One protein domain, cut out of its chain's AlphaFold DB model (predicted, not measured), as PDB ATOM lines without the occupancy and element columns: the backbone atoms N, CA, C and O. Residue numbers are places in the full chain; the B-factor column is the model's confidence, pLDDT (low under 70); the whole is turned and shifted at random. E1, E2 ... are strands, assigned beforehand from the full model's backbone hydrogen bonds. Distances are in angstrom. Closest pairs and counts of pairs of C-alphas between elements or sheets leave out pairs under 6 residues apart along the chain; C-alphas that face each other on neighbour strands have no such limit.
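AT A GLANCE: This is residues 17 to 175 of the 257 residues of an uncharacterized protein of Citrobacter koseri (UniProt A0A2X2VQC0). The model is a slender rod of strands: two strongly twisted sheets of five strands each, partly face to face like a flattened, incompletely closed barrel, with E2 and E3 side by side along one seam. The small pair E1 and E4 lies toward the same end of the rod as the loop round Ile 103, while E6 and E10 lie toward the other, near Gly 127. The printed part has 159 residues, no named helix and strands E1 to E12 in chain order; the class is all strand, with 77 residues, under half, in named elements. The sheets run E2 E12 E11 E5 E8 and E3 E9 E7 E6 E10, both mixed; E1 and E4 are antiparallel. The whole is only just compact, close to loose, with a radius of gyration of the C-alphas of 18.0 A and spans of 61 by 23 by 22 A.

IN THESE COORDINATES: Find C-alpha 20 at (-34.487, -61.236, -27.489), where E1, residues 20 to 22, begins. E2, 28 to 37, runs 28.6 A, and E3, 43 to 50, runs 22.3 A. Next come E4, 56 to 58, E5, 64 to 69, E6, 76 to 78, E7, 81 to 87, and E8, 92 to 94. E9, 115 to 123, covers 25.5 A, and E10 is 133 to 135. E11, 138 to 149, is longest at 30.5 A. E12, 165 to 174, runs 28.9 A to C-alpha 174 at (-56.769, -34.448, -21.399).

HOW THE PARTS SIT: Start at E2, an edge strand parallel to E12, where N 31 and O 167 are 2.9 A apart. E12 and E11 form an antiparallel hairpin, with N 166 and O 147 at 2.8 A. E11 is antiparallel to E5 (N 66 to O 148, 2.8 A), and E5 to the edge strand E8 (N 65 to O 93, 2.9 A). This sheet is curled like part of a barrel. In the other sheet, E3 is antiparallel to E9 (N 46 to O 119, 3.0 A), and E9 to E7 (N 86 to O 120, 2.9 A). The hairpin E6 and E7 has N 83 and O 76 at 2.9 A; E6 is parallel to E10 (N 77 to O 133, 3.0 A). Between the sheets, the closest C-alphas of E2 and E3 are those of Phe 37 and Ser 46, 5.7 A apart. E1 and E4 pair through N 21 and O 57, 2.8 A.

THE WHOLE: The two C-alphas farthest apart are those of Ile 103 and Gly 127, 63.0 A. The printed part has no cut. Long links join E8 to E9 and E11 to E12. Mean pLDDT of the printed part is 77.5; 45 residues are under 70, among them 96 to 114 and 152 to 163.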
ATOM      1  N   PHE A  17     -28.012 -61.194 -35.109       63.25
ATOM      2  CA  PHE A  17     -28.879 -61.973 -34.250       63.25
ATOM      3  C   PHE A  17     -29.250 -61.149 -33.019       63.25
ATOM      4  O   PHE A  17     -28.469 -60.322 -32.530       63.25
ATOM      5  N   SER A  18     -30.473 -61.348 -32.549       68.31
ATOM      6  CA  SER A  18     -31.064 -60.551 -31.482       68.31
ATOM      7  C   SER A  18     -30.890 -61.221 -30.122       68.31
ATOM      8  O   SER A  18     -30.860 -62.444 -30.012       68.31
ATOM      9  N   ALA A  19     -30.740 -60.413 -29.073       72.19
ATOM     10  CA  ALA A  19     -30.666 -60.910 -27.699       72.19
ATOM     11  C   ALA A  19     -32.034 -61.431 -27.209       72.19
ATOM     12  O   ALA A  19     -32.125 -62.388 -26.441       72.19
ATOM     13  N   CYS A  20     -33.109 -60.837 -27.730       74.88
ATOM     14  CA  CYS A  20     -34.487 -61.236 -27.489       74.88
ATOM     15  C   CYS A  20     -35.239 -61.355 -28.815       74.88
ATOM     16  O   CYS A  20     -34.925 -60.628 -29.746       74.88
ATOM     17  N   ARG A  21     -36.265 -62.201 -28.897       76.00
ATOM     18  CA  ARG A  21     -37.158 -62.309 -30.062       76.00
ATOM     19  C   ARG A  21     -38.614 -62.408 -29.637       76.00
ATOM     20  O   ARG A  21     -38.894 -62.898 -28.548       76.00
ATOM     21  N   LEU A  22     -39.526 -62.023 -30.520       76.44
ATOM     22  CA  LEU A  22     -40.946 -62.324 -30.360       76.44
ATOM     23  C   LEU A  22     -41.178 -63.840 -30.415       76.44
ATOM     24  O   LEU A  22     -40.551 -64.561 -31.206       76.44
ATOM     25  N   SER A  23     -42.071 -64.333 -29.566       69.44
ATOM     26  CA  SER A  23     -42.495 -65.728 -29.588       69.44
ATOM     27  C   SER A  23     -43.258 -66.022 -30.886       69.44
ATOM     28  O   SER A  23     -43.835 -65.140 -31.515       69.44
ATOM     29  N   ASN A  24     -43.206 -67.277 -31.337       67.06
ATOM     30  CA  ASN A  24     -43.874 -67.775 -32.552       67.06
ATOM     31  C   ASN A  24     -43.370 -67.241 -33.913       67.06
ATOM     32  O   ASN A  24     -43.954 -67.574 -34.939       67.06
ATOM     33  N   GLY A  25     -42.249 -66.512 -33.961       66.00
ATOM     34  CA  GLY A  25     -41.590 -66.136 -35.225       66.00
ATOM     35  C   GLY A  25     -42.130 -64.866 -35.889       66.00
ATOM     36  O   GLY A  25     -41.729 -64.541 -37.007       66.00
ATOM     37  N   ASP A  26     -43.000 -64.134 -35.196       74.56
ATOM     38  CA  ASP A  26     -43.440 -62.815 -35.630       74.56
ATOM     39  C   ASP A  26     -42.283 -61.812 -35.640       74.56
ATOM     40  O   ASP A  26     -41.402 -61.831 -34.782       74.56
ATOM     41  N   LYS A  27     -42.293 -60.901 -36.617       79.12
ATOM     42  CA  LYS A  27     -41.250 -59.871 -36.756       79.12
ATOM     43  C   LYS A  27     -41.594 -58.578 -36.029       79.12
ATOM     44  O   LYS A  27     -40.693 -57.827 -35.662       79.12
ATOM     45  N   SER A  28     -42.882 -58.321 -35.810       85.50
ATOM     46  CA  SER A  28     -43.323 -57.146 -35.078       85.50
ATOM     47  C   SER A  28     -44.702 -57.281 -34.432       85.50
ATOM     48  O   SER A  28     -45.522 -58.139 -34.787       85.50
ATOM     49  N   GLU A  29     -44.958 -56.395 -33.477       86.94
ATOM     50  CA  GLU A  29     -46.270 -56.139 -32.888       86.94
ATOM     51  C   GLU A  29     -46.518 -54.628 -32.849       86.94
ATOM     52  O   GLU A  29     -45.608 -53.857 -32.544       86.94
ATOM     53  N   ARG A  30     -47.748 -54.200 -33.152       90.81
ATOM     54  CA  ARG A  30     -48.183 -52.815 -32.950       90.81
ATOM     55  C   ARG A  30     -49.241 -52.768 -31.854       90.81
ATOM     56  O   ARG A  30     -50.220 -53.504 -31.937       90.81
ATOM     57  N   ILE A  31     -49.057 -51.885 -30.877       89.81
ATOM     58  CA  ILE A  31     -50.008 -51.657 -29.783       89.81
ATOM     59  C   ILE A  31     -50.391 -50.182 -29.694       89.81
ATOM     60  O   ILE A  31     -49.621 -49.309 -30.088       89.81
ATOM     61  N   VAL A  32     -51.573 -49.911 -29.143       92.19
ATOM     62  CA  VAL A  32     -52.030 -48.553 -28.828       92.19
ATOM     63  C   VAL A  32     -52.111 -48.419 -27.317       92.19
ATOM     64  O   VAL A  32     -52.799 -49.205 -26.665       92.19
ATOM     65  N   LEU A  33     -51.437 -47.418 -26.761       91.25
ATOM     66  CA  LEU A  33     -51.495 -47.126 -25.335       91.25
ATOM     67  C   LEU A  33     -52.207 -45.805 -25.081       91.25
ATOM     68  O   LEU A  33     -51.912 -44.792 -25.710       91.25
ATOM     69  N   ASN A  34     -53.137 -45.820 -24.130       92.75
ATOM     70  CA  ASN A  34     -53.879 -44.631 -23.735       92.75
ATOM     71  C   ASN A  34     -53.144 -43.920 -22.599       92.75
ATOM     72  O   ASN A  34     -52.843 -44.534 -21.575       92.75
ATOM     73  N   VAL A  35     -52.896 -42.626 -22.767       91.62
ATOM     74  CA  VAL A  35     -52.389 -41.750 -21.716       91.62
ATOM     75  C   VAL A  35     -53.370 -40.605 -21.507       91.62
ATOM     76  O   VAL A  35     -53.740 -39.881 -22.431       91.62
ATOM     77  N   GLU A  36     -53.806 -40.456 -20.264       90.81
ATOM     78  CA  GLU A  36     -54.567 -39.303 -19.809       90.81
ATOM     79  C   GLU A  36     -53.666 -38.496 -18.874       90.81
ATOM     80  O   GLU A  36     -52.984 -39.058 -18.008       90.81
ATOM     81  N   PHE A  37     -53.641 -37.177 -19.047       86.75
ATOM     82  CA  PHE A  37     -52.959 -36.284 -18.119       86.75
ATOM     83  C   PHE A  37     -53.902 -35.189 -17.631       86.75
ATOM     84  O   PHE A  37     -54.788 -34.726 -18.350       86.75
ATOM     85  N   SER A  38     -53.717 -34.786 -16.377       82.31
ATOM     86  CA  SER A  38     -54.439 -33.662 -15.786       82.31
ATOM     87  C   SER A  38     -53.588 -32.411 -15.915       82.31
ATOM     88  O   SER A  38     -52.463 -32.408 -15.409       82.31
ATOM     89  N   PRO A  39     -54.088 -31.356 -16.566       75.81
ATOM     90  CA  PRO A  39     -53.308 -30.152 -16.717       75.81
ATOM     91  C   PRO A  39     -52.941 -29.486 -15.381       75.81
ATOM     92  O   PRO A  39     -53.792 -29.336 -14.499       75.81
ATOM     93  N   GLU A  40     -51.676 -29.081 -15.241       73.81
ATOM     94  CA  GLU A  40     -51.180 -28.262 -14.121       73.81
ATOM     95  C   GLU A  40     -50.554 -26.957 -14.642       73.81
ATOM     96  O   GLU A  40     -50.716 -26.609 -15.805       73.81
ATOM     97  N   LYS A  41     -49.872 -26.176 -13.794       69.56
ATOM     98  CA  LYS A  41     -49.499 -24.789 -14.129       69.56
ATOM     99  C   LYS A  41     -48.645 -24.662 -15.400       69.56
ATOM    100  O   LYS A  41     -48.969 -23.847 -16.251       69.56
ATOM    101  N   ASN A  42     -47.567 -25.441 -15.525       72.44
ATOM    102  CA  ASN A  42     -46.610 -25.336 -16.645       72.44
ATOM    103  C   ASN A  42     -46.312 -26.681 -17.315       72.44
ATOM    104  O   ASN A  42     -45.940 -26.724 -18.486       72.44
ATOM    105  N   THR A  43     -46.441 -27.759 -16.552       82.56
ATOM    106  CA  THR A  43     -46.116 -29.117 -16.966       82.56
ATOM    107  C   THR A  43     -47.138 -30.064 -16.366       82.56
ATOM    108  O   THR A  43     -47.704 -29.752 -15.323       82.56
ATOM    109  N   SER A  44     -47.332 -31.235 -16.954       86.25
ATOM    110  CA  SER A  44     -48.042 -32.338 -16.304       86.25
ATOM    111  C   SER A  44     -47.235 -33.618 -16.419       86.25
ATOM    112  O   SER A  44     -46.418 -33.769 -17.327       86.25
ATOM    113  N   GLN A  45     -47.441 -34.525 -15.473       88.56
ATOM    114  CA  GLN A  45     -46.804 -35.830 -15.461       88.56
ATOM    115  C   GLN A  45     -47.871 -36.912 -15.526       88.56
ATOM    116  O   GLN A  45     -48.901 -36.842 -14.857       88.56
ATOM    117  N   SER A  46     -47.609 -37.923 -16.339       90.75
ATOM    118  CA  SER A  46     -48.390 -39.152 -16.372       90.75
ATOM    119  C   SER A  46     -47.446 -40.320 -16.621       90.75
ATOM    120  O   SER A  46     -46.259 -40.139 -16.890       90.75
ATOM    121  N   SER A  47     -47.952 -41.535 -16.511       90.25
ATOM    122  CA  SER A  47     -47.172 -42.729 -16.798       90.25
ATOM    123  C   SER A  47     -48.033 -43.722 -17.532       90.25
ATOM    124  O   SER A  47     -49.180 -43.952 -17.145       90.25
ATOM    125  N   VAL A  48     -47.459 -44.348 -18.548       89.50
ATOM    126  CA  VAL A  48     -48.118 -45.427 -19.265       89.50
ATOM    127  C   VAL A  48     -47.365 -46.722 -19.034       89.50
ATOM    128  O   VAL A  48     -46.138 -46.738 -18.934       89.50
ATOM    129  N   LEU A  49     -48.108 -47.812 -18.916       87.88
ATOM    130  CA  LEU A  49     -47.523 -49.133 -18.827       87.88
ATOM    131  C   LEU A  49     -47.400 -49.712 -20.231       87.88
ATOM    132  O   LEU A  49     -48.414 -49.910 -20.900       87.88
ATOM    133  N   LEU A  50     -46.173 -49.987 -20.675       84.00
ATOM    134  CA  LEU A  50     -45.971 -50.846 -21.835       84.00
ATOM    135  C   LEU A  50     -46.473 -52.236 -21.450       84.00
ATOM    136  O   LEU A  50     -46.043 -52.799 -20.447       84.00
ATOM    137  N   ASN A  51     -47.427 -52.750 -22.215       79.00
ATOM    138  CA  ASN A  51     -47.972 -54.084 -22.037       79.00
ATOM    139  C   ASN A  51     -48.213 -54.659 -23.432       79.00
ATOM    140  O   ASN A  51     -49.175 -54.289 -24.104       79.00
ATOM    141  N   PHE A  52     -47.273 -55.472 -23.897       77.12
ATOM    142  CA  PHE A  52     -47.367 -56.134 -25.193       77.12
ATOM    143  C   PHE A  52     -48.152 -57.431 -25.049       77.12
ATOM    144  O   PHE A  52     -48.111 -58.069 -24.000       77.12
ATOM    145  N   THR A  53     -48.888 -57.794 -26.093       73.88
ATOM    146  CA  THR A  53     -49.758 -58.973 -26.083       73.88
ATOM    147  C   THR A  53     -49.052 -60.223 -26.577       73.88
ATOM    148  O   THR A  53     -49.538 -61.328 -26.337       73.88
ATOM    149  N   LYS A  54     -47.916 -60.066 -27.268       76.62
ATOM    150  CA  LYS A  54     -47.089 -61.187 -27.691       76.62
ATOM    151  C   LYS A  54     -45.975 -61.440 -26.687       76.62
ATOM    152  O   LYS A  54     -45.222 -60.535 -26.325       76.62
ATOM    153  N   ASP A  55     -45.845 -62.707 -26.317       73.12
ATOM    154  CA  ASP A  55     -44.721 -63.191 -25.531       73.12
ATOM    155  C   ASP A  55     -43.404 -62.949 -26.277       73.12
ATOM    156  O   ASP A  55     -43.346 -62.881 -27.514       73.12
ATOM    157  N   PHE A  56     -42.317 -62.870 -25.523       74.62
ATOM    158  CA  PHE A  56     -40.980 -62.791 -26.088       74.62
ATOM    159  C   PHE A  56     -39.987 -63.639 -25.304       74.62
ATOM    160  O   PHE A  56     -40.116 -63.877 -24.102       74.62
ATOM    161  N   LYS A  57     -38.959 -64.085 -26.022       75.25
ATOM    162  CA  LYS A  57     -37.891 -64.951 -25.527       75.25
ATOM    163  C   LYS A  57     -36.582 -64.196 -25.565       75.25
ATOM    164  O   LYS A  57     -36.083 -63.910 -26.652       75.25
ATOM    165  N   CYS A  58     -36.014 -63.927 -24.399       74.19
ATOM    166  CA  CYS A  58     -34.639 -63.453 -24.271       74.19
ATOM    167  C   CYS A  58     -33.703 -64.595 -23.911       74.19
ATOM    168  O   CYS A  58     -34.130 -65.612 -23.360       74.19
ATOM    169  N   ARG A  59     -32.421 -64.419 -24.215       70.56
ATOM    170  CA  ARG A  59     -31.404 -65.413 -23.891       70.56
ATOM    171  C   ARG A  59     -30.933 -65.270 -22.451       70.56
ATOM    172  O   ARG A  59     -30.828 -66.273 -21.761       70.56
ATOM    173  N   LEU A  60     -30.628 -64.059 -22.002       68.94
ATOM    174  CA  LEU A  60     -30.050 -63.788 -20.688       68.94
ATOM    175  C   LEU A  60     -30.877 -62.745 -19.940       68.94
ATOM    176  O   LEU A  60     -31.403 -61.808 -20.530       68.94
ATOM    177  N   SER A  61     -30.912 -62.844 -18.611       65.44
ATOM    178  CA  SER A  61     -31.521 -61.821 -17.746       65.44
ATOM    179  C   SER A  61     -30.817 -60.460 -17.804       65.44
ATOM    180  O   SER A  61     -31.378 -59.451 -17.388       65.44
ATOM    181  N   SER A  62     -29.593 -60.419 -18.333       68.25
ATOM    182  CA  SER A  62     -28.841 -59.193 -18.605       68.25
ATOM    183  C   SER A  62     -29.203 -58.527 -19.933       68.25
ATOM    184  O   SER A  62     -28.707 -57.430 -20.206       68.25
ATOM    185  N   ASP A  63     -30.012 -59.173 -20.775       73.88
ATOM    186  CA  ASP A  63     -30.364 -58.634 -22.082       73.88
ATOM    187  C   ASP A  63     -31.213 -57.367 -21.937       73.88
ATOM    188  O   ASP A  63     -32.043 -57.210 -21.033       73.88
ATOM    189  N   ARG A  64     -30.970 -56.424 -22.847       78.12
ATOM    190  CA  ARG A  64     -31.629 -55.118 -22.866       78.12
ATOM    191  C   ARG A  64     -32.482 -54.975 -24.114       78.12
ATOM    192  O   ARG A  64     -32.176 -55.525 -25.173       78.12
ATOM    193  N   MET A  65     -33.527 -54.173 -23.993       82.56
ATOM    194  CA  MET A  65     -34.305 -53.695 -25.125       82.56
ATOM    195  C   MET A  65     -33.968 -52.237 -25.375       82.56
ATOM    196  O   MET A  65     -33.910 -51.442 -24.438       82.56
ATOM    197  N   ASN A  66     -33.735 -51.900 -26.637       87.94
ATOM    198  CA  ASN A  66     -33.533 -50.532 -27.075       87.94
ATOM    199  C   ASN A  66     -34.883 -49.825 -27.137       87.94
ATOM    200  O   ASN A  66     -35.866 -50.400 -27.604       87.94
ATOM    201  N   PHE A  67     -34.912 -48.578 -26.688       89.75
ATOM    202  CA  PHE A  67     -36.089 -47.727 -26.675       89.75
ATOM    203  C   PHE A  67     -35.808 -46.492 -27.529       89.75
ATOM    204  O   PHE A  67     -34.875 -45.739 -27.249       89.75
ATOM    205  N   TYR A  68     -36.604 -46.306 -28.578       90.94
ATOM    206  CA  TYR A  68     -36.539 -45.154 -29.467       90.94
ATOM    207  C   TYR A  68     -37.766 -44.275 -29.234       90.94
ATOM    208  O   TYR A  68     -38.898 -44.721 -29.431       90.94
ATOM    209  N   ASP A  69     -37.520 -43.039 -28.802       90.31
ATOM    210  CA  ASP A  69     -38.531 -42.005 -28.584       90.31
ATOM    211  C   ASP A  69     -38.659 -41.138 -29.844       90.31
ATOM    212  O   ASP A  69     -37.733 -40.403 -30.189       90.31
ATOM    213  N   ASN A  70     -39.802 -41.233 -30.526       89.44
ATOM    214  CA  ASN A  70     -40.089 -40.444 -31.726       89.44
ATOM    215  C   ASN A  70     -40.953 -39.203 -31.433       89.44
ATOM    216  O   ASN A  70     -41.287 -38.467 -32.358       89.44
ATOM    217  N   ILE A  71     -41.330 -38.956 -30.174       86.62
ATOM    218  CA  ILE A  71     -42.247 -37.870 -29.785       86.62
ATOM    219  C   ILE A  71     -41.531 -36.649 -29.194       86.62
ATOM    220  O   ILE A  71     -42.094 -35.555 -29.183       86.62
ATOM    221  N   MET A  72     -40.278 -36.802 -28.750       75.75
ATOM    222  CA  MET A  72     -39.512 -35.785 -28.010       75.75
ATOM    223  C   MET A  72     -39.346 -34.423 -28.723       75.75
ATOM    224  O   MET A  72     -39.135 -33.396 -28.068       75.75
ATOM    225  N   HIS A  73     -39.407 -34.382 -30.056       73.69
ATOM    226  CA  HIS A  73     -39.116 -33.175 -30.846       73.69
ATOM    227  C   HIS A  73     -40.346 -32.485 -31.437       73.69
ATOM    228  O   HIS A  73     -40.229 -31.378 -31.967       73.69
ATOM    229  N   GLU A  74     -41.520 -33.084 -31.286       83.56
ATOM    230  CA  GLU A  74     -42.744 -32.620 -31.922       83.56
ATOM    231  C   GLU A  74     -43.587 -31.753 -30.980       83.56
ATOM    232  O   GLU A  74     -43.476 -31.807 -29.752       83.56
ATOM    233  N   THR A  75     -44.429 -30.901 -31.567       88.56
ATOM    234  CA  THR A  75     -45.447 -30.147 -30.821       88.56
ATOM    235  C   THR A  75     -46.815 -30.708 -31.168       88.56
ATOM    236  O   THR A  75     -47.156 -30.837 -32.339       88.56
ATOM    237  N   TYR A  76     -47.616 -31.003 -30.157       89.69
ATOM    238  CA  TYR A  76     -48.939 -31.597 -30.302       89.69
ATOM    239  C   TYR A  76     -50.012 -30.653 -29.778       89.69
ATOM    240  O   TYR A  76     -49.714 -29.768 -28.973       89.69
ATOM    241  N   ALA A  77     -51.257 -30.838 -30.223       87.31
ATOM    242  CA  ALA A  77     -52.398 -30.167 -29.613       87.31
ATOM    243  C   ALA A  77     -53.588 -31.104 -29.394       87.31
ATOM    244  O   ALA A  77     -53.929 -31.902 -30.266       87.31
ATOM    245  N   VAL A  78     -54.241 -30.968 -28.243       86.62
ATOM    246  CA  VAL A  78     -55.529 -31.606 -27.939       86.62
ATOM    247  C   VAL A  78     -56.441 -30.559 -27.326       86.62
ATOM    248  O   VAL A  78     -56.037 -29.871 -26.391       86.62
ATOM    249  N   ASN A  79     -57.650 -30.419 -27.865       78.56
ATOM    250  CA  ASN A  79     -58.650 -29.457 -27.404       78.56
ATOM    251  C   ASN A  79     -58.095 -28.020 -27.266       78.56
ATOM    252  O   ASN A  79     -58.293 -27.348 -26.258       78.56
ATOM    253  N   GLY A  80     -57.285 -27.586 -28.240       75.75
ATOM    254  CA  GLY A  80     -56.607 -26.280 -28.229       75.75
ATOM    255  C   GLY A  80     -55.352 -26.191 -27.346       75.75
ATOM    256  O   GLY A  80     -54.517 -25.315 -27.565       75.75
ATOM    257  N   ILE A  81     -55.141 -27.126 -26.414       79.31
ATOM    258  CA  ILE A  81     -53.964 -27.146 -25.536       79.31
ATOM    259  C   ILE A  81     -52.760 -27.677 -26.299       79.31
ATOM    260  O   ILE A  81     -52.749 -28.833 -26.718       79.31
ATOM    261  N   ARG A  82     -51.721 -26.846 -26.433       85.62
ATOM    262  CA  ARG A  82     -50.464 -27.202 -27.102       85.62
ATOM    263  C   ARG A  82     -49.412 -27.664 -26.106       85.62
ATOM    264  O   ARG A  82     -49.197 -27.018 -25.079       85.62
ATOM    265  N   PHE A  83     -48.715 -28.747 -26.428       86.50
ATOM    266  CA  PHE A  83     -47.693 -29.317 -25.554       86.50
ATOM    267  C   PHE A  83     -46.603 -30.068 -26.324       86.50
ATOM    268  O   PHE A  83     -46.801 -30.510 -27.455       86.50
ATOM    269  N   LYS A  84     -45.447 -30.228 -25.682       89.69
ATOM    270  CA  LYS A  84     -44.408 -31.196 -26.053       89.69
ATOM    271  C   LYS A  84     -44.446 -32.356 -25.074       89.69
ATOM    272  O   LYS A  84     -44.705 -32.141 -23.893       89.69
ATOM    273  N   VAL A  85     -44.173 -33.564 -25.550       90.00
ATOM    274  CA  VAL A  85     -44.117 -34.759 -24.701       90.00
ATOM    275  C   VAL A  85     -42.678 -35.238 -24.618       90.00
ATOM    276  O   VAL A  85     -41.981 -35.277 -25.627       90.00
ATOM    277  N   LYS A  86     -42.230 -35.601 -23.420       87.31
ATOM    278  CA  LYS A  86     -40.934 -36.240 -23.185       87.31
ATOM    279  C   LYS A  86     -41.141 -37.530 -22.415       87.31
ATOM    280  O   LYS A  86     -41.938 -37.541 -21.477       87.31
ATOM    281  N   SER A  87     -40.401 -38.575 -22.765       88.25
ATOM    282  CA  SER A  87     -40.280 -39.771 -21.934       88.25
ATOM    283  C   SER A  87     -38.931 -39.809 -21.206       88.25
ATOM    284  O   SER A  87     -37.939 -39.274 -21.699       88.25
ATOM    285  N   ASP A  88     -38.888 -40.432 -20.023       82.94
ATOM    286  CA  ASP A  88     -37.655 -40.600 -19.228       82.94
ATOM    287  C   ASP A  88     -37.315 -42.086 -19.024       82.94
ATOM    288  O   ASP A  88     -37.212 -42.610 -17.916       82.94
ATOM    289  N   VAL A  89     -37.234 -42.816 -20.137       83.38
ATOM    290  CA  VAL A  89     -36.878 -44.249 -20.153       83.38
ATOM    291  C   VAL A  89     -35.390 -44.461 -20.458       83.38
ATOM    292  O   VAL A  89     -34.841 -45.528 -20.171       83.38
ATOM    293  N   GLY A  90     -34.722 -43.446 -21.014       84.25
ATOM    294  CA  GLY A  90     -33.397 -43.574 -21.615       84.25
ATOM    295  C   GLY A  90     -33.433 -44.336 -22.944       84.25
ATOM    296  O   GLY A  90     -34.488 -44.553 -23.531       84.25
ATOM    297  N   THR A  91     -32.264 -44.756 -23.432       87.12
ATOM    298  CA  THR A  91     -32.121 -45.435 -24.736       87.12
ATOM    299  C   THR A  91     -32.307 -46.948 -24.667       87.12
ATOM    300  O   THR A  91     -32.417 -47.609 -25.699       87.12
ATOM    301  N   SER A  92     -32.305 -47.532 -23.465       85.69
ATOM    302  CA  SER A  92     -32.550 -48.960 -23.269       85.69
ATOM    303  C   SER A  92     -32.936 -49.300 -21.834       85.69
ATOM    304  O   SER A  92     -32.459 -48.677 -20.880       85.69
ATOM    305  N   PHE A  93     -33.704 -50.370 -21.663       83.81
ATOM    306  CA  PHE A  93     -34.064 -50.915 -20.355       83.81
ATOM    307  C   PHE A  93     -33.820 -52.434 -20.304       83.81
ATOM    308  O   PHE A  93     -33.883 -53.098 -21.341       83.81
ATOM    309  N   PRO A  94     -33.485 -52.995 -19.126       77.38
ATOM    310  CA  PRO A  94     -33.294 -54.435 -18.977       77.38
ATOM    311  C   PRO A  94     -34.632 -55.172 -19.037       77.38
ATOM    312  O   PRO A  94     -35.668 -54.622 -18.652       77.38
ATOM    313  N   VAL A  95     -34.595 -56.434 -19.451       72.56
ATOM    314  CA  VAL A  95     -35.743 -57.333 -19.323       72.56
ATOM    315  C   VAL A  95     -35.696 -58.008 -17.955       72.56
ATOM    316  O   VAL A  95     -34.791 -58.783 -17.659       72.56
ATOM    317  N   SER A  96     -36.666 -57.702 -17.097       64.12
ATOM    318  CA  SER A  96     -36.802 -58.329 -15.780       64.12
ATOM    319  C   SER A  96     -37.523 -59.682 -15.857       64.12
ATOM    320  O   SER A  96     -38.251 -59.961 -16.806       64.12
ATOM    321  N   ASN A  97     -37.345 -60.515 -14.824       63.00
ATOM    322  CA  ASN A  97     -38.036 -61.802 -14.629       63.00
ATOM    323  C   ASN A  97     -37.696 -62.913 -15.638       63.00
ATOM    324  O   ASN A  97     -38.523 -63.773 -15.931       63.00
ATOM    325  N   LEU A  98     -36.457 -62.936 -16.130       64.31
ATOM    326  CA  LEU A  98     -35.938 -64.050 -16.919       64.31
ATOM    327  C   LEU A  98     -35.270 -65.087 -16.010       64.31
ATOM    328  O   LEU A  98     -34.246 -64.802 -15.390       64.31
ATOM    329  N   ASN A  99     -35.814 -66.303 -15.993       57.75
ATOM    330  CA  ASN A  99     -35.101 -67.481 -15.504       57.75
ATOM    331  C   ASN A  99     -34.462 -68.160 -16.716       57.75
ATOM    332  O   ASN A  99     -35.161 -68.747 -17.540       57.75
ATOM    333  N   TYR A 100     -33.145 -68.021 -16.844       57.31
ATOM    334  CA  TYR A 100     -32.369 -68.693 -17.880       57.31
ATOM    335  C   TYR A 100     -31.678 -69.923 -17.300       57.31
ATOM    336  O   TYR A 100     -30.938 -69.815 -16.318       57.31
ATOM    337  N   GLU A 101     -31.871 -71.076 -17.935       54.94
ATOM    338  CA  GLU A 101     -31.131 -72.292 -17.610       54.94
ATOM    339  C   GLU A 101     -30.038 -72.561 -18.651       54.94
ATOM    340  O   GLU A 101     -30.292 -73.001 -19.773       54.94
ATOM    341  N   LEU A 102     -28.783 -72.343 -18.245       50.03
ATOM    342  CA  LEU A 102     -27.590 -72.526 -19.082       50.03
ATOM    343  C   LEU A 102     -27.435 -73.968 -19.611       50.03
ATOM    344  O   LEU A 102     -26.850 -74.172 -20.671       50.03
ATOM    345  N   ILE A 103     -27.944 -74.961 -18.873       45.88
ATOM    346  CA  ILE A 103     -27.718 -76.394 -19.133       45.88
ATOM    347  C   ILE A 103     -28.778 -76.978 -20.080       45.88
ATOM    348  O   ILE A 103     -28.447 -77.797 -20.933       45.88
ATOM    349  N   SER A 104     -30.040 -76.554 -19.958       51.66
ATOM    350  CA  SER A 104     -31.143 -77.011 -20.814       51.66
ATOM    351  C   SER A 104     -31.321 -76.141 -22.064       51.66
ATOM    352  O   SER A 104     -31.982 -76.554 -23.015       51.66
ATOM    353  N   GLY A 105     -30.744 -74.931 -22.077       51.84
ATOM    354  CA  GLY A 105     -30.974 -73.942 -23.132       51.84
ATOM    355  C   GLY A 105     -32.406 -73.398 -23.142       51.84
ATOM    356  O   GLY A 105     -32.781 -72.698 -24.083       51.84
ATOM    357  N   ALA A 106     -33.205 -73.715 -22.117       52.34
ATOM    358  CA  ALA A 106     -34.566 -73.235 -21.981       52.34
ATOM    359  C   ALA A 106     -34.547 -71.745 -21.619       52.34
ATOM    360  O   ALA A 106     -34.031 -71.342 -20.572       52.34
ATOM    361  N   SER A 107     -35.107 -70.920 -22.503       57.97
ATOM    362  CA  SER A 107     -35.545 -69.575 -22.153       57.97
ATOM    363  C   SER A 107     -37.031 -69.614 -21.825       57.97
ATOM    364  O   SER A 107     -37.834 -70.129 -22.609       57.97
ATOM    365  N   ASN A 108     -37.399 -69.077 -20.663       57.94
ATOM    366  CA  ASN A 108     -38.804 -68.883 -20.341       57.94
ATOM    367  C   ASN A 108     -39.369 -67.738 -21.184       57.94
ATOM    368  O   ASN A 108     -38.728 -66.697 -21.349       57.94
ATOM    369  N   ASP A 109     -40.573 -67.954 -21.712       60.72
ATOM    370  CA  ASP A 109     -41.414 -66.897 -22.260       60.72
ATOM    371  C   ASP A 109     -41.644 -65.843 -21.168       60.72
ATOM    372  O   ASP A 109     -42.129 -66.158 -20.078       60.72
ATOM    373  N   VAL A 110     -41.276 -64.590 -21.438       62.84
ATOM    374  CA  VAL A 110     -41.732 -63.473 -20.610       62.84
ATOM    375  C   VAL A 110     -43.027 -62.992 -21.233       62.84
ATOM    376  O   VAL A 110     -43.031 -62.467 -22.345       62.84
ATOM    377  N   ALA A 111     -44.123 -63.198 -20.507       56.78
ATOM    378  CA  ALA A 111     -45.459 -62.937 -21.024       56.78
ATOM    379  C   ALA A 111     -45.709 -61.450 -21.337       56.78
ATOM    380  O   ALA A 111     -46.544 -61.128 -22.169       56.78
ATOM    381  N   VAL A 112     -45.008 -60.528 -20.658       61.50
ATOM    382  CA  VAL A 112     -45.222 -59.081 -20.806       61.50
ATOM    383  C   VAL A 112     -43.949 -58.292 -20.484       61.50
ATOM    384  O   VAL A 112     -43.369 -58.450 -19.408       61.50
ATOM    385  N   ILE A 113     -43.556 -57.355 -21.355       68.19
ATOM    386  CA  ILE A 113     -42.580 -56.303 -21.015       68.19
ATOM    387  C   ILE A 113     -43.300 -55.281 -20.134       68.19
ATOM    388  O   ILE A 113     -43.791 -54.275 -20.623       68.19
ATOM    389  N   ASN A 114     -43.410 -55.557 -18.835       69.69
ATOM    390  CA  ASN A 114     -44.142 -54.718 -17.885       69.69
ATOM    391  C   ASN A 114     -43.296 -53.494 -17.487       69.69
ATOM    392  O   ASN A 114     -42.733 -53.426 -16.391       69.69
ATOM    393  N   LYS A 115     -43.129 -52.556 -18.425       82.25
ATOM    394  CA  LYS A 115     -42.273 -51.377 -18.260       82.25
ATOM    395  C   LYS A 115     -43.118 -50.116 -18.159       82.25
ATOM    396  O   LYS A 115     -43.795 -49.725 -19.104       82.25
ATOM    397  N   VAL A 116     -43.018 -49.441 -17.017       87.69
ATOM    398  CA  VAL A 116     -43.589 -48.105 -16.831       87.69
ATOM    399  C   VAL A 116     -42.748 -47.087 -17.603       87.69
ATOM    400  O   VAL A 116     -41.524 -47.031 -17.441       87.69
ATOM    401  N   VAL A 117     -43.419 -46.288 -18.426       89.75
ATOM    402  CA  VAL A 117     -42.862 -45.177 -19.199       89.75
ATOM    403  C   VAL A 117     -43.389 -43.880 -18.587       89.75
ATOM    404  O   VAL A 117     -44.566 -43.556 -18.778       89.75
ATOM    405  N   PRO A 118     -42.565 -43.153 -17.815       91.75
ATOM    406  CA  PRO A 118     -42.936 -41.831 -17.331       91.75
ATOM    407  C   PRO A 118     -42.980 -40.849 -18.504       91.75
ATOM    408  O   PRO A 118     -42.118 -40.881 -19.384       91.75
ATOM    409  N   MET A 119     -43.982 -39.977 -18.498       90.75
ATOM    410  CA  MET A 119     -44.205 -38.950 -19.507       90.75
ATOM    411  C   MET A 119     -44.344 -37.582 -18.853       90.75
ATOM    412  O   MET A 119     -45.077 -37.417 -17.876       90.75
ATOM    413  N   VAL A 120     -43.680 -36.593 -19.441       91.00
ATOM    414  CA  VAL A 120     -43.785 -35.183 -19.064       91.00
ATOM    415  C   VAL A 120     -44.375 -34.406 -20.233       91.00
ATOM    416  O   VAL A 120     -43.855 -34.458 -21.347       91.00
ATOM    417  N   PHE A 121     -45.463 -33.693 -19.968       89.38
ATOM    418  CA  PHE A 121     -46.172 -32.837 -20.910       89.38
ATOM    419  C   PHE A 121     -45.822 -31.383 -20.602       89.38
ATOM    420  O   PHE A 121     -46.296 -30.839 -19.608       89.38
ATOM    421  N   ASP A 122     -44.998 -30.758 -21.438       88.06
ATOM    422  CA  ASP A 122     -44.573 -29.363 -21.294       88.06
ATOM    423  C   ASP A 122     -45.473 -28.450 -22.139       88.06
ATOM    424  O   ASP A 122     -45.507 -28.588 -23.367       88.06
ATOM    425  N   TYR A 123     -46.188 -27.501 -21.525       84.88
ATOM    426  CA  TYR A 123     -47.106 -26.620 -22.262       84.88
ATOM    427  C   TYR A 123     -46.378 -25.566 -23.097       84.88
ATOM    428  O   TYR A 123     -45.361 -25.004 -22.688       84.88
ATOM    429  N   VAL A 124     -46.934 -25.265 -24.272       81.06
ATOM    430  CA  VAL A 124     -46.402 -24.264 -25.206       81.06
ATOM    431  C   VAL A 124     -47.431 -23.150 -25.396       81.06
ATOM    432  O   VAL A 124     -48.597 -23.418 -25.669       81.06
ATOM    433  N   LEU A 125     -46.995 -21.893 -25.266       68.62
ATOM    434  CA  LEU A 125     -47.843 -20.715 -25.480       68.62
ATOM    435  C   LEU A 125     -48.314 -20.605 -26.940       68.62
ATOM    436  O   LEU A 125     -47.567 -20.914 -27.874       68.62
ATOM    437  N   GLU A 126     -49.534 -20.101 -27.135       60.28
ATOM    438  CA  GLU A 126     -50.088 -19.838 -28.464       60.28
ATOM    439  C   GLU A 126     -49.235 -18.830 -29.259       60.28
ATOM    440  O   GLU A 126     -48.671 -17.882 -28.715       60.28
ATOM    441  N   GLY A 127     -49.111 -19.053 -30.572       57.47
ATOM    442  CA  GLY A 127     -48.359 -18.177 -31.484       57.47
ATOM    443  C   GLY A 127     -46.884 -18.545 -31.703       57.47
ATOM    444  O   GLY A 127     -46.240 -17.957 -32.569       57.47
ATOM    445  N   ARG A 128     -46.343 -19.546 -30.995       58.59
ATOM    446  CA  ARG A 128     -45.038 -20.164 -31.305       58.59
ATOM    447  C   ARG A 128     -45.216 -21.659 -31.565       58.59
ATOM    448  O   ARG A 128     -45.935 -22.309 -30.820       58.59
ATOM    449  N   ASN A 129     -44.525 -22.183 -32.582       63.72
ATOM    450  CA  ASN A 129     -44.531 -23.591 -33.017       63.72
ATOM    451  C   ASN A 129     -45.923 -24.110 -33.434       63.72
ATOM    452  O   ASN A 129     -46.820 -24.309 -32.616       63.72
ATOM    453  N   VAL A 130     -46.108 -24.326 -34.739       74.69
ATOM    454  CA  VAL A 130     -47.330 -24.940 -35.280       74.69
ATOM    455  C   VAL A 130     -47.367 -26.404 -34.827       74.69
ATOM    456  O   VAL A 130     -46.367 -27.094 -35.017       74.69
ATOM    457  N   PRO A 131     -48.467 -26.888 -34.219       76.12
ATOM    458  CA  PRO A 131     -48.562 -28.288 -33.835       76.12
ATOM    459  C   PRO A 131     -48.488 -29.196 -35.064       76.12
ATOM    460  O   PRO A 131     -49.222 -28.987 -36.032       76.12
ATOM    461  N   THR A 132     -47.649 -30.221 -34.992       76.38
ATOM    462  CA  THR A 132     -47.460 -31.246 -36.023       76.38
ATOM    463  C   THR A 132     -48.700 -32.120 -36.168       76.38
ATOM    464  O   THR A 132     -49.031 -32.587 -37.256       76.38
ATOM    465  N   THR A 133     -49.420 -32.348 -35.070       77.88
ATOM    466  CA  THR A 133     -50.673 -33.109 -35.078       77.88
ATOM    467  C   THR A 133     -51.634 -32.544 -34.043       77.88
ATOM    468  O   THR A 133     -51.216 -32.106 -32.967       77.88
ATOM    469  N   GLN A 134     -52.923 -32.521 -34.387       81.44
ATOM    470  CA  GLN A 134     -53.976 -31.932 -33.563       81.44
ATOM    471  C   GLN A 134     -55.174 -32.874 -33.465       81.44
ATOM    472  O   GLN A 134     -55.538 -33.515 -34.451       81.44
ATOM    473  N   GLY A 135     -55.776 -32.939 -32.282       80.88
ATOM    474  CA  GLY A 135     -57.022 -33.650 -32.018       80.88
ATOM    475  C   GLY A 135     -58.011 -32.777 -31.247       80.88
ATOM    476  O   GLY A 135     -57.611 -31.827 -30.571       80.88
ATOM    477  N   ASN A 136     -59.301 -33.101 -31.344       78.62
ATOM    478  CA  ASN A 136     -60.343 -32.417 -30.576       78.62
ATOM    479  C   ASN A 136     -60.371 -32.963 -29.144       78.62
ATOM    480  O   ASN A 136     -59.820 -32.328 -28.257       78.62
ATOM    481  N   ASP A 137     -60.904 -34.167 -28.932       81.56
ATOM    482  CA  ASP A 137     -60.982 -34.778 -27.593       81.56
ATOM    483  C   ASP A 137     -59.758 -35.643 -27.268       81.56
ATOM    484  O   ASP A 137     -59.262 -35.678 -26.141       81.56
ATOM    485  N   THR A 138     -59.249 -36.336 -28.285       87.12
ATOM    486  CA  THR A 138     -58.088 -37.221 -28.198       87.12
ATOM    487  C   THR A 138     -57.185 -37.033 -29.408       87.12
ATOM    488  O   THR A 138     -57.648 -36.686 -30.496       87.12
ATOM    489  N   LEU A 139     -55.899 -37.321 -29.238       91.62
ATOM    490  CA  LEU A 139     -54.901 -37.325 -30.301       91.62
ATOM    491  C   LEU A 139     -54.178 -38.667 -30.329       91.62
ATOM    492  O   LEU A 139     -53.585 -39.065 -29.332       91.62
ATOM    493  N   THR A 140     -54.137 -39.314 -31.490       91.88
ATOM    494  CA  THR A 140     -53.298 -40.498 -31.696       91.88
ATOM    495  C   THR A 140     -51.991 -40.121 -32.388       91.88
ATOM    496  O   THR A 140     -51.991 -39.694 -33.542       91.88
ATOM    497  N   VAL A 141     -50.873 -40.315 -31.694       91.62
ATOM    498  CA  VAL A 141     -49.517 -40.202 -32.231       91.62
ATOM    499  C   VAL A 141     -49.063 -41.589 -32.669       91.62
ATOM    500  O   VAL A 141     -48.883 -42.480 -31.839       91.62
ATOM    501  N   LYS A 142     -48.911 -41.782 -33.979       92.19
ATOM    502  CA  LYS A 142     -48.428 -43.046 -34.540       92.19
ATOM    503  C   LYS A 142     -46.927 -43.193 -34.353       92.19
ATOM    504  O   LYS A 142     -46.213 -42.195 -34.398       92.19
ATOM    505  N   ASP A 143     -46.476 -44.434 -34.194       91.62
ATOM    506  CA  ASP A 143     -45.061 -44.795 -34.066       91.62
ATOM    507  C   ASP A 143     -44.341 -43.990 -32.973       91.62
ATOM    508  O   ASP A 143     -43.155 -43.688 -33.087       91.62
ATOM    509  N   ALA A 144     -45.071 -43.621 -31.917       91.44
ATOM    510  CA  ALA A 144     -44.593 -42.766 -30.842       91.44
ATOM    511  C   ALA A 144     -43.356 -43.352 -30.152       91.44
ATOM    512  O   ALA A 144     -42.390 -42.634 -29.887       91.44
ATOM    513  N   PHE A 145     -43.367 -44.667 -29.922       91.75
ATOM    514  CA  PHE A 145     -42.190 -45.401 -29.478       91.75
ATOM    515  C   PHE A 145     -41.930 -46.605 -30.365       91.75
ATOM    516  O   PHE A 145     -42.855 -47.303 -30.783       91.75
ATOM    517  N   VAL A 146     -40.652 -46.894 -30.579       91.38
ATOM    518  CA  VAL A 146     -40.217 -48.159 -31.167       91.38
ATOM    519  C   VAL A 146     -39.312 -48.854 -30.166       91.38
ATOM    520  O   VAL A 146     -38.310 -48.295 -29.726       91.38
ATOM    521  N   ILE A 147     -39.664 -50.079 -29.789       88.81
ATOM    522  CA  ILE A 147     -38.848 -50.911 -28.912       88.81
ATOM    523  C   ILE A 147     -38.252 -52.019 -29.764       88.81
ATOM    524  O   ILE A 147     -38.979 -52.769 -30.415       88.81
ATOM    525  N   THR A 148     -36.929 -52.137 -29.764       86.25
ATOM    526  CA  THR A 148     -36.242 -53.210 -30.487       86.25
ATOM    527  C   THR A 148     -35.339 -54.001 -29.567       86.25
ATOM    528  O   THR A 148     -34.962 -53.588 -28.472       86.25
ATOM    529  N   THR A 149     -34.998 -55.191 -30.017       78.06
ATOM    530  CA  THR A 149     -34.145 -56.118 -29.285       78.06
ATOM    531  C   THR A 149     -32.685 -55.700 -29.464       78.06
ATOM    532  O   THR A 149     -32.271 -55.422 -30.595       78.06
ATOM    533  N   ALA A 150     -31.887 -55.665 -28.391       74.38
ATOM    534  CA  ALA A 150     -30.460 -55.381 -28.526       74.38
ATOM    535  C   ALA A 150     -29.765 -56.418 -29.424       74.38
ATOM    536  O   ALA A 150     -30.174 -57.584 -29.501       74.38
ATOM    537  N   LYS A 151     -28.702 -55.984 -30.111       70.94
ATOM    538  CA  LYS A 151     -27.845 -56.896 -30.871       70.94
ATOM    539  C   LYS A 151     -27.128 -57.829 -29.903       70.94
ATOM    540  O   LYS A 151     -26.660 -57.404 -28.852       70.94
ATOM    541  N   CYS A 152     -27.036 -59.094 -30.280       68.75
ATOM    542  CA  CYS A 152     -26.344 -60.102 -29.501       68.75
ATOM    543  C   CYS A 152     -24.890 -60.194 -29.992       68.75
ATOM    544  O   CYS A 152     -24.635 -60.588 -31.129       68.75
ATOM    545  N   GLU A 153     -23.936 -59.792 -29.149       64.25
ATOM    546  CA  GLU A 153     -22.510 -59.675 -29.517       64.25
ATOM    547  C   GLU A 153     -21.695 -60.961 -29.272       64.25
ATOM    548  O   GLU A 153     -20.494 -60.996 -29.528       64.25
ATOM    549  N   SER A 154     -22.318 -62.037 -28.778       62.00
ATOM    550  CA  SER A 154     -21.613 -63.268 -28.386       62.00
ATOM    551  C   SER A 154     -21.665 -64.381 -29.441       62.00
ATOM    552  O   SER A 154     -22.611 -64.525 -30.215       62.00
ATOM    553  N   ILE A 155     -20.647 -65.243 -29.444       53.09
ATOM    554  CA  ILE A 155     -20.635 -66.468 -30.254       53.09
ATOM    555  C   ILE A 155     -21.757 -67.391 -29.733       53.09
ATOM    556  O   ILE A 155     -21.793 -67.727 -28.550       53.09
ATOM    557  N   GLY A 156     -22.715 -67.744 -30.598       56.09
ATOM    558  CA  GLY A 156     -23.896 -68.564 -30.266       56.09
ATOM    559  C   GLY A 156     -25.253 -67.874 -30.453       56.09
ATOM    560  O   GLY A 156     -26.288 -68.529 -30.349       56.09
ATOM    561  N   CYS A 157     -25.275 -66.580 -30.785       58.84
ATOM    562  CA  CYS A 157     -26.526 -65.865 -31.058       58.84
ATOM    563  C   CYS A 157     -27.241 -66.347 -32.333       58.84
ATOM    564  O   CYS A 157     -28.438 -66.129 -32.463       58.84
ATOM    565  N   TRP A 158     -26.557 -67.075 -33.229       51.66
ATOM    566  CA  TRP A 158     -27.131 -67.573 -34.488       51.66
ATOM    567  C   TRP A 158     -28.346 -68.499 -34.338       51.66
ATOM    568  O   TRP A 158     -29.048 -68.756 -35.311       51.66
ATOM    569  N   LEU A 159     -28.581 -69.030 -33.130       55.25
ATOM    570  CA  LEU A 159     -29.676 -69.961 -32.840       55.25
ATOM    571  C   LEU A 159     -30.979 -69.225 -32.502       55.25
ATOM    572  O   LEU A 159     -32.053 -69.826 -32.526       55.25
ATOM    573  N   PHE A 160     -30.894 -67.932 -32.189       55.38
ATOM    574  CA  PHE A 160     -32.028 -67.095 -31.833       55.38
ATOM    575  C   PHE A 160     -32.307 -66.177 -33.023       55.38
ATOM    576  O   PHE A 160     -31.483 -65.337 -33.364       55.38
ATOM    577  N   GLY A 161     -33.425 -66.439 -33.707       54.94
ATOM    578  CA  GLY A 161     -33.774 -65.871 -35.015       54.94
ATOM    579  C   GLY A 161     -33.920 -64.342 -35.093       54.94
ATOM    580  O   GLY A 161     -33.368 -63.581 -34.299       54.94
ATOM    581  N   ASP A 162     -34.656 -63.894 -36.110       61.72
ATOM    582  CA  ASP A 162     -34.772 -62.480 -36.481       61.72
ATOM    583  C   ASP A 162     -35.182 -61.568 -35.308       61.72
ATOM    584  O   ASP A 162     -35.996 -61.934 -34.456       61.72
ATOM    585  N   ALA A 163     -34.615 -60.358 -35.285       68.50
ATOM    586  CA  ALA A 163     -34.941 -59.320 -34.312       68.50
ATOM    587  C   ALA A 163     -36.431 -58.950 -34.360       68.50
ATOM    588  O   ALA A 163     -36.970 -58.673 -35.433       68.50
ATOM    589  N   GLY A 164     -37.070 -58.908 -33.190       76.31
ATOM    590  CA  GLY A 164     -38.441 -58.425 -33.038       76.31
ATOM    591  C   GLY A 164     -38.491 -56.914 -32.804       76.31
ATOM    592  O   GLY A 164     -37.599 -56.345 -32.164       76.31
ATOM    593  N   SER A 165     -39.543 -56.260 -33.292       85.50
ATOM    594  CA  SER A 165     -39.829 -54.858 -32.978       85.50
ATOM    595  C   SER A 165     -41.246 -54.660 -32.454       85.50
ATOM    596  O   SER A 165     -42.207 -55.253 -32.939       85.50
ATOM    597  N   TYR A 166     -41.381 -53.781 -31.472       87.19
ATOM    598  CA  TYR A 166     -42.672 -53.312 -31.004       87.19
ATOM    599  C   TYR A 166     -42.853 -51.866 -31.402       87.19
ATOM    600  O   TYR A 166     -41.985 -51.027 -31.155       87.19
ATOM    601  N   ILE A 167     -43.990 -51.589 -32.013       91.88
ATOM    602  CA  ILE A 167     -44.373 -50.267 -32.469       91.88
ATOM    603  C   ILE A 167     -45.518 -49.806 -31.578       91.88
ATOM    604  O   ILE A 167     -46.544 -50.476 -31.471       91.88
ATOM    605  N   VAL A 168     -45.335 -48.682 -30.902       92.25
ATOM    606  CA  VAL A 168     -46.309 -48.168 -29.945       92.25
ATOM    607  C   VAL A 168     -46.898 -46.888 -30.495       92.25
ATOM    608  O   VAL A 168     -46.190 -45.896 -30.654       92.25
ATOM    609  N   ASP A 169     -48.201 -46.905 -30.726       94.00
ATOM    610  CA  ASP A 169     -48.982 -45.699 -30.949       94.00
ATOM    611  C   ASP A 169     -49.473 -45.178 -29.587       94.00
ATOM    612  O   ASP A 169     -49.869 -45.953 -28.710       94.00
ATOM    613  N   LEU A 170     -49.466 -43.861 -29.394       92.94
ATOM    614  CA  LEU A 170     -49.984 -43.224 -28.184       92.94
ATOM    615  C   LEU A 170     -51.294 -42.522 -28.469       92.94
ATOM    616  O   LEU A 170     -51.348 -41.629 -29.307       92.94
ATOM    617  N   ASN A 171     -52.332 -42.867 -27.721       93.94
ATOM    618  CA  ASN A 171     -53.577 -42.123 -27.700       93.94
ATOM    619  C   ASN A 171     -53.605 -41.206 -26.471       93.94
ATOM    620  O   ASN A 171     -53.691 -41.668 -25.335       93.94
ATOM    621  N   ILE A 172     -53.487 -39.906 -26.707       92.62
ATOM    622  CA  ILE A 172     -53.359 -38.865 -25.692       92.62
ATOM    623  C   ILE A 172     -54.715 -38.196 -25.488       92.62
ATOM    624  O   ILE A 172     -55.355 -37.762 -26.445       92.62
ATOM    625  N   SER A 173     -55.125 -38.073 -24.230       90.56
ATOM    626  CA  SER A 173     -56.347 -37.388 -23.805       90.56
ATOM    627  C   SER A 173     -56.067 -36.457 -22.628       90.56
ATOM    628  O   SER A 173     -55.078 -36.622 -21.904       90.56
ATOM    629  N   ILE A 174     -56.928 -35.454 -22.447       85.19
ATOM    630  CA  ILE A 174     -56.769 -34.448 -21.399       85.19
ATOM    631  C   ILE A 174     -57.906 -34.570 -20.393       85.19
ATOM    632  O   ILE A 174     -59.077 -34.392 -20.726       85.19
ATOM    633  N   LYS A 175     -57.551 -34.783 -19.125       82.94
ATOM    634  CA  LYS A 175     -58.510 -34.723 -18.027       82.94
ATOM    635  C   LYS A 175     -58.775 -33.275 -17.650       82.94
ATOM    636  O   LYS A 175     -57.966 -32.634 -16.981       82.94
TER     637      LYS A 175